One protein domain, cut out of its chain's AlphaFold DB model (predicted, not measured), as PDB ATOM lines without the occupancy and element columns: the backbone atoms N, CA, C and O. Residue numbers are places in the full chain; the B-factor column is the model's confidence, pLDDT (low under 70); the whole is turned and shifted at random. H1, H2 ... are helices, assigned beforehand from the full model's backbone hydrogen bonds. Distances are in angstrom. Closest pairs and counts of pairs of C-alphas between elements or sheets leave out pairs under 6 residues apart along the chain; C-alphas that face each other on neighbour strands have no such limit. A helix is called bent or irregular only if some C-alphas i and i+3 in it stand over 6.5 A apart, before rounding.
ATOM      1  N   GLU A 185     312.981-153.118  18.285       75.00
ATOM      2  CA  GLU A 185     314.019-152.411  19.039       75.00
ATOM      3  C   GLU A 185     314.197-150.965  18.542       75.00
ATOM      4  O   GLU A 185     314.311-150.045  19.346       75.00
ATOM      5  N   GLU A 186     314.090-150.740  17.231       79.06
ATOM      6  CA  GLU A 186     314.149-149.411  16.608       79.06
ATOM      7  C   GLU A 186     313.032-148.472  17.092       79.06
ATOM      8  O   GLU A 186     313.265-147.283  17.324       79.06
ATOM      9  N   PHE A 187     311.821-149.001  17.305       80.69
ATOM     10  CA  PHE A 187     310.719-148.223  17.868       80.69
ATOM     11  C   PHE A 187     310.996-147.871  19.331       80.69
ATOM     12  O   PHE A 187     310.828-146.715  19.721       80.69
ATOM     13  N   ALA A 188     311.475-148.830  20.129       78.94
ATOM     14  CA  ALA A 188     311.822-148.596  21.529       78.94
ATOM     15  C   ALA A 188     312.956-147.565  21.677       78.94
ATOM     16  O   ALA A 188     312.864-146.675  22.522       78.94
ATOM     17  N   VAL A 189     313.984-147.621  20.824       81.81
ATOM     18  CA  VAL A 189     315.081-146.639  20.781       81.81
ATOM     19  C   VAL A 189     314.573-145.262  20.348       81.81
ATOM     20  O   VAL A 189     314.925-144.255  20.965       81.81
ATOM     21  N   GLY A 190     313.736-145.195  19.310       80.62
ATOM     22  CA  GLY A 190     313.142-143.943  18.835       80.62
ATOM     23  C   GLY A 190     312.250-143.281  19.886       80.62
ATOM     24  O   GLY A 190     312.389-142.085  20.151       80.62
ATOM     25  N   ALA A 191     311.388-144.063  20.540       80.88
ATOM     26  CA  ALA A 191     310.535-143.610  21.633       80.88
ATOM     27  C   ALA A 191     311.361-143.160  22.846       80.88
ATOM     28  O   ALA A 191     311.116-142.081  23.382       80.88
ATOM     29  N   ALA A 192     312.393-143.920  23.225       81.44
ATOM     30  CA  ALA A 192     313.313-143.556  24.298       81.44
ATOM     31  C   ALA A 192     314.008-142.214  24.031       81.44
ATOM     32  O   ALA A 192     314.022-141.333  24.891       81.44
ATOM     33  N   ARG A 193     314.525-142.014  22.813       80.69
ATOM     34  CA  ARG A 193     315.140-140.746  22.394       80.69
ATOM     35  C   ARG A 193     314.140-139.592  22.418       80.69
ATOM     36  O   ARG A 193     314.463-138.538  22.956       80.69
ATOM     37  N   ALA A 194     312.933-139.789  21.887       80.69
ATOM     38  CA  ALA A 194     311.886-138.767  21.880       80.69
ATOM     39  C   ALA A 194     311.461-138.357  23.299       80.69
ATOM     40  O   ALA A 194     311.292-137.169  23.567       80.69
ATOM     41  N   CYS A 195     311.349-139.312  24.225       78.88
ATOM     42  CA  CYS A 195     311.065-139.033  25.629       78.88
ATOM     43  C   CYS A 195     312.175-138.208  26.287       78.88
ATOM     44  O   CYS A 195     311.876-137.237  26.975       78.88
ATOM     45  N   VAL A 196     313.448-138.542  26.054       80.50
ATOM     46  CA  VAL A 196     314.557-137.776  26.642       80.50
ATOM     47  C   VAL A 196     314.646-136.364  26.048       80.50
ATOM     48  O   VAL A 196     314.884-135.411  26.789       80.50
ATOM     49  N   VAL A 197     314.390-136.197  24.745       79.31
ATOM     50  CA  VAL A 197     314.291-134.871  24.109       79.31
ATOM     51  C   VAL A 197     313.134-134.065  24.705       79.31
ATOM     52  O   VAL A 197     313.339-132.924  25.099       79.31
ATOM     53  N   ALA A 198     311.951-134.662  24.873       75.88
ATOM     54  CA  ALA A 198     310.796-133.982  25.462       75.88
ATOM     55  C   ALA A 198     311.023-133.556  26.924       75.88
ATOM     56  O   ALA A 198     310.574-132.485  27.326       75.88
ATOM     57  N   VAL A 199     311.733-134.364  27.719       75.19
ATOM     58  CA  VAL A 199     312.115-134.008  29.098       75.19
ATOM     59  C   VAL A 199     313.104-132.839  29.099       75.19
ATOM     60  O   VAL A 199     312.931-131.886  29.854       75.19
ATOM     61  N   ARG A 200     314.088-132.857  28.195       72.44
ATOM     62  CA  ARG A 200     315.085-131.788  28.052       72.44
ATOM     63  C   ARG A 200     314.482-130.471  27.551       72.44
ATOM     64  O   ARG A 200     314.820-129.400  28.056       72.44
ATOM     65  N   ASP A 201     313.574-130.536  26.586       69.75
ATOM     66  CA  ASP A 201     312.875-129.365  26.047       69.75
ATOM     67  C   ASP A 201     311.832-128.826  27.044       69.75
ATOM     68  O   ASP A 201     311.613-127.617  27.123       69.75
ATOM     69  N   GLY A 202     311.242-129.700  27.870       59.88
ATOM     70  CA  GLY A 202     310.379-129.325  28.992       59.88
ATOM     71  C   GLY A 202     311.116-128.535  30.077       59.88
ATOM     72  O   GLY A 202     310.597-127.520  30.542       59.88
ATOM     73  N   ASP A 203     312.351-128.922  30.405       52.09
ATOM     74  CA  ASP A 203     313.227-128.148  31.300       52.09
ATOM     75  C   ASP A 203     313.697-126.828  30.661       52.09
ATOM     76  O   ASP A 203     313.921-125.833  31.352       52.09
ATOM     77  N   SER A 204     313.758-126.768  29.327       45.72
ATOM     78  CA  SER A 204     314.107-125.555  28.573       45.72
ATOM     79  C   SER A 204     312.972-124.515  28.535       45.72
ATOM     80  O   SER A 204     313.229-123.329  28.327       45.72
ATOM     81  N   GLY A 243     323.349-141.558  26.539       70.19
ATOM     82  CA  GLY A 243     323.216-142.940  26.079       70.19
ATOM     83  C   GLY A 243     322.688-143.913  27.138       70.19
ATOM     84  O   GLY A 243     321.778-144.671  26.829       70.19
ATOM     85  N   ASP A 244     323.166-143.844  28.380       75.88
ATOM     86  CA  ASP A 244     322.782-144.765  29.463       75.88
ATOM     87  C   ASP A 244     321.309-144.577  29.864       75.88
ATOM     88  O   ASP A 244     320.589-145.540  30.123       75.88
ATOM     89  N   LEU A 245     320.825-143.329  29.842       75.12
ATOM     90  CA  LEU A 245     319.418-143.019  30.110       75.12
ATOM     91  C   LEU A 245     318.497-143.496  28.977       75.12
ATOM     92  O   LEU A 245     317.428-144.039  29.247       75.12
ATOM     93  N   VAL A 246     318.902-143.302  27.716       78.31
ATOM     94  CA  VAL A 246     318.154-143.799  26.546       78.31
ATOM     95  C   VAL A 246     318.090-145.324  26.567       78.31
ATOM     96  O   VAL A 246     317.041-145.892  26.277       78.31
ATOM     97  N   GLU A 247     319.179-145.976  26.961       77.25
ATOM     98  CA  GLU A 247     319.276-147.427  27.065       77.25
ATOM     99  C   GLU A 247     318.376-147.986  28.180       77.25
ATOM    100  O   GLU A 247     317.605-148.921  27.954       77.25
ATOM    101  N   ALA A 248     318.360-147.351  29.355       76.56
ATOM    102  CA  ALA A 248     317.438-147.708  30.434       76.56
ATOM    103  C   ALA A 248     315.963-147.503  30.037       76.56
ATOM    104  O   ALA A 248     315.116-148.362  30.308       76.56
ATOM    105  N   LEU A 249     315.647-146.395  29.348       75.62
ATOM    106  CA  LEU A 249     314.296-146.121  28.842       75.62
ATOM    107  C   LEU A 249     313.867-147.151  27.795       75.62
ATOM    108  O   LEU A 249     312.730-147.619  27.827       75.62
ATOM    109  N   ARG A 250     314.774-147.514  26.884       80.69
ATOM    110  CA  ARG A 250     314.549-148.526  25.847       80.69
ATOM    111  C   ARG A 250     314.132-149.849  26.473       80.69
ATOM    112  O   ARG A 250     313.095-150.392  26.099       80.69
ATOM    113  N   VAL A 251     314.893-150.332  27.456       78.12
ATOM    114  CA  VAL A 251     314.616-151.601  28.147       78.12
ATOM    115  C   VAL A 251     313.272-151.556  28.880       78.12
ATOM    116  O   VAL A 251     312.513-152.526  28.828       78.12
ATOM    117  N   ALA A 252     312.937-150.435  29.526       75.38
ATOM    118  CA  ALA A 252     311.654-150.261  30.203       75.38
ATOM    119  C   ALA A 252     310.467-150.251  29.220       75.38
ATOM    120  O   ALA A 252     309.486-150.965  29.430       75.38
ATOM    121  N   ILE A 253     310.573-149.503  28.115       76.62
ATOM    122  CA  ILE A 253     309.555-149.449  27.053       76.62
ATOM    123  C   ILE A 253     309.372-150.829  26.424       76.62
ATOM    124  O   ILE A 253     308.243-151.286  26.265       76.62
ATOM    125  N   GLN A 254     310.464-151.520  26.108       78.12
ATOM    126  CA  GLN A 254     310.412-152.842  25.496       78.12
ATOM    127  C   GLN A 254     309.795-153.879  26.441       78.12
ATOM    128  O   GLN A 254     308.975-154.680  25.999       78.12
ATOM    129  N   ARG A 255     310.089-153.824  27.748       76.31
ATOM    130  CA  ARG A 255     309.415-154.662  28.754       76.31
ATOM    131  C   ARG A 255     307.911-154.421  28.805       76.31
ATOM    132  O   ARG A 255     307.163-155.392  28.821       76.31
ATOM    133  N   GLU A 256     307.469-153.169  28.811       75.69
ATOM    134  CA  GLU A 256     306.040-152.830  28.841       75.69
ATOM    135  C   GLU A 256     305.324-153.231  27.547       75.69
ATOM    136  O   GLU A 256     304.244-153.821  27.587       75.69
ATOM    137  N   ILE A 257     305.949-152.998  26.389       76.06
ATOM    138  CA  ILE A 257     305.415-153.459  25.103       76.06
ATOM    139  C   ILE A 257     305.313-154.987  25.111       76.06
ATOM    140  O   ILE A 257     304.250-155.517  24.804       76.06
ATOM    141  N   CYS A 258     306.348-155.711  25.545       73.69
ATOM    142  CA  CYS A 258     306.295-157.167  25.673       73.69
ATOM    143  C   CYS A 258     305.258-157.648  26.702       73.69
ATOM    144  O   CYS A 258     304.637-158.681  26.476       73.69
ATOM    145  N   ALA A 259     305.023-156.921  27.797       74.62
ATOM    146  CA  ALA A 259     304.026-157.283  28.805       74.62
ATOM    147  C   ALA A 259     302.584-157.109  28.296       74.62
ATOM    148  O   ALA A 259     301.723-157.946  28.569       74.62
ATOM    149  N   VAL A 260     302.316-156.045  27.534       71.38
ATOM    150  CA  VAL A 260     300.980-155.738  26.993       71.38
ATOM    151  C   VAL A 260     300.679-156.545  25.729       71.38
ATOM    152  O   VAL A 260     299.562-157.033  25.543       71.38
ATOM    153  N   VAL A 261     301.669-156.683  24.849       70.44
ATOM    154  CA  VAL A 261     301.539-157.382  23.567       70.44
ATOM    155  C   VAL A 261     301.679-158.897  23.748       70.44
ATOM    156  O   VAL A 261     300.961-159.663  23.096       70.44
ATOM    157  N   GLY A 262     302.532-159.337  24.675       69.50
ATOM    158  CA  GLY A 262     302.758-160.744  25.002       69.50
ATOM    159  C   GLY A 262     303.035-161.608  23.771       69.50
ATOM    160  O   GLY A 262     303.595-161.156  22.773       69.50
ATOM    161  N   ASP A 263     302.550-162.851  23.804       63.75
ATOM    162  CA  ASP A 263     302.621-163.777  22.666       63.75
ATOM    163  C   ASP A 263     301.532-163.514  21.611       63.75
ATOM    164  O   ASP A 263     301.389-164.274  20.656       63.75
ATOM    165  N   ARG A 264     300.706-162.467  21.758       60.53
ATOM    166  CA  ARG A 264     299.596-162.209  20.819       60.53
ATOM    167  C   ARG A 264     300.070-161.665  19.473       60.53
ATOM    168  O   ARG A 264     299.345-161.813  18.491       60.53
ATOM    169  N   ALA A 265     301.261-161.069  19.429       60.31
ATOM    170  CA  ALA A 265     301.902-160.653  18.183       60.31
ATOM    171  C   ALA A 265     302.529-161.805  17.403       60.31
ATOM    172  O   ALA A 265     302.645-161.714  16.184       60.31
ATOM    173  N   LEU A 266     302.913-162.874  18.102       60.44
ATOM    174  CA  LEU A 266     303.644-163.983  17.514       60.44
ATOM    175  C   LEU A 266     302.692-164.865  16.702       60.44
ATOM    176  O   LEU A 266     301.606-165.243  17.163       60.44
ATOM    177  N   SER A 267     303.106-165.204  15.484       59.97
ATOM    178  CA  SER A 267     302.480-166.275  14.709       59.97
ATOM    179  C   SER A 267     302.612-167.616  15.442       59.97
ATOM    180  O   SER A 267     303.472-167.775  16.307       59.97
ATOM    181  N   GLU A 268     301.767-168.604  15.124       66.94
ATOM    182  CA  GLU A 268     301.852-169.925  15.776       66.94
ATOM    183  C   GLU A 268     303.239-170.558  15.618       66.94
ATOM    184  O   GLU A 268     303.802-171.052  16.588       66.94
ATOM    185  N   ARG A 269     303.857-170.396  14.444       66.69
ATOM    186  CA  ARG A 269     305.226-170.847  14.176       66.69
ATOM    187  C   ARG A 269     306.276-170.143  15.045       66.69
ATOM    188  O   ARG A 269     307.204-170.785  15.523       66.69
ATOM    189  N   GLU A 270     306.142-168.839  15.273       65.81
ATOM    190  CA  GLU A 270     307.068-168.085  16.134       65.81
ATOM    191  C   GLU A 270     306.861-168.400  17.619       65.81
ATOM    192  O   GLU A 270     307.818-168.368  18.390       65.81
ATOM    193  N   LYS A 271     305.634-168.744  18.033       74.69
ATOM    194  CA  LYS A 271     305.370-169.256  19.385       74.69
ATOM    195  C   LYS A 271     306.034-170.606  19.604       74.69
ATOM    196  O   LYS A 271     306.628-170.809  20.656       74.69
ATOM    197  N   GLU A 272     305.951-171.503  18.629       72.50
ATOM    198  CA  GLU A 272     306.621-172.803  18.679       72.50
ATOM    199  C   GLU A 272     308.145-172.650  18.706       72.50
ATOM    200  O   GLU A 272     308.811-173.296  19.514       72.50
ATOM    201  N   GLU A 273     308.709-171.748  17.896       72.94
ATOM    202  CA  GLU A 273     310.148-171.462  17.915       72.94
ATOM    203  C   GLU A 273     310.590-170.835  19.244       72.94
ATOM    204  O   GLU A 273     311.607-171.234  19.809       72.94
ATOM    205  N   LYS A 274     309.813-169.892  19.788       74.81
ATOM    206  CA  LYS A 274     310.071-169.310  21.110       74.81
ATOM    207  C   LYS A 274     309.994-170.374  22.204       74.81
ATOM    208  O   LYS A 274     310.899-170.454  23.021       74.81
ATOM    209  N   HIS A 275     308.986-171.240  22.169       76.75
ATOM    210  CA  HIS A 275     308.851-172.354  23.105       76.75
ATOM    211  C   HIS A 275     310.035-173.329  23.008       76.75
ATOM    212  O   HIS A 275     310.541-173.797  24.026       76.75
ATOM    213  N   LEU A 276     310.535-173.594  21.797       78.00
ATOM    214  CA  LEU A 276     311.752-174.380  21.578       78.00
ATOM    215  C   LEU A 276     313.002-173.688  22.134       78.00
ATOM    216  O   LEU A 276     313.841-174.360  22.731       78.00
ATOM    217  N   ARG A 277     313.131-172.364  21.985       77.81
ATOM    218  CA  ARG A 277     314.239-171.597  22.579       77.81
ATOM    219  C   ARG A 277     314.165-171.560  24.102       77.81
ATOM    220  O   ARG A 277     315.188-171.741  24.752       77.81
ATOM    221  N   ASP A 278     312.975-171.388  24.664       78.50
ATOM    222  CA  ASP A 278     312.752-171.396  26.110       78.50
ATOM    223  C   ASP A 278     313.066-172.783  26.694       78.50
ATOM    224  O   ASP A 278     313.745-172.890  27.717       78.50
ATOM    225  N   LEU A 279     312.682-173.856  25.992       76.19
ATOM    226  CA  LEU A 279     313.088-175.223  26.324       76.19
ATOM    227  C   LEU A 279     314.609-175.395  26.254       76.19
ATOM    228  O   LEU A 279     315.199-175.891  27.210       76.19
ATOM    229  N   GLN A 280     315.265-174.935  25.187       76.88
ATOM    230  CA  GLN A 280     316.727-174.993  25.063       76.88
ATOM    231  C   GLN A 280     317.447-174.209  26.167       76.88
ATOM    232  O   GLN A 280     318.454-174.684  26.686       76.88
ATOM    233  N   HIS A 281     316.927-173.050  26.575       72.75
ATOM    234  CA  HIS A 281     317.470-172.296  27.703       72.75
ATOM    235  C   HIS A 281     317.211-172.971  29.051       72.75
ATOM    236  O   HIS A 281     318.090-172.947  29.907       72.75
ATOM    237  N   SER A 282     316.064-173.627  29.232       68.19
ATOM    238  CA  SER A 282     315.773-174.397  30.449       68.19
ATOM    239  C   SER A 282     316.586-175.695  30.562       68.19
ATOM    240  O   SER A 282     316.796-176.195  31.665       68.19
ATOM    241  N   MET A 283     317.059-176.230  29.431       64.94
ATOM    242  CA  MET A 283     317.868-177.450  29.350       64.94
ATOM    243  C   MET A 283     319.374-177.175  29.249       64.94
ATOM    244  O   MET A 283     320.159-178.123  29.288       64.94
ATOM    245  N   ALA A 284     319.797-175.914  29.126       51.56
ATOM    246  CA  ALA A 284     321.210-175.565  29.152       51.56
ATOM    247  C   ALA A 284     321.776-175.854  30.560       51.56
ATOM    248  O   ALA A 284     321.315-175.258  31.538       51.56
TER     249      ALA A 284
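AT A GLANCE: This is residues 185 to 204 and 243 to 284 of the 351 residues of the protein "Hypothetical protein" of Trieres chinensis (UniProt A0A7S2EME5). Three helices make an open, elongated zigzag: H1 and H2 meet at a steep angle, and H3 turns off beyond the far end of H2. Residues 197 to 204 and 275 to 284 stick out. The printed part has 62 residues, all helix by class, in order H1, H2, H3; it is only just extended, close to loose, with a radius of gyration of the C-alphas of 16.0 A, spanning 51 by 25 by 16 A.

IN THESE COORDINATES: Find C-alpha 185 at (314.019, -152.411, 19.039); from there H1 runs 28.5 A to residue 204. H2, residues 243 to 264, runs 30.9 A, with a kink of 47 degrees near residue 258; it is irregular, C-alphas 260 and 263 being 9.3 A apart. H3, residues 268 to 283, ends at C-alpha 283, (317.868, -177.450, 29.350).

HOW THE PARTS SIT: Look at Ala 188 and Arg 250: their C-alphas, 5.1 A apart, are the closest where H1 and H2 touch, H2 with residues 245 to 254 alone, at a steep tilt of 51 degrees, opposite ways. H2 and H3 are close but not clearly touching; their closest C-alphas, Asp 263 and Lys 271, are 7.0 A apart. H1 and H3 are apart. Every O i to N i+4 pair is within hydrogen-bond range in H1 and H3, and 16 of 18 in H2.

THE WHOLE: The farthest C-alphas, Ser 204 and Met 283, are 52.0 A apart. Residues 205 to 242 are not printed; C-alphas 204 and 243 are 19.8 A apart across the cut. The link from H2 to H3 is tight. Confidence is under 70 at residues 201 to 204, 262 to 270 and 282 to 284.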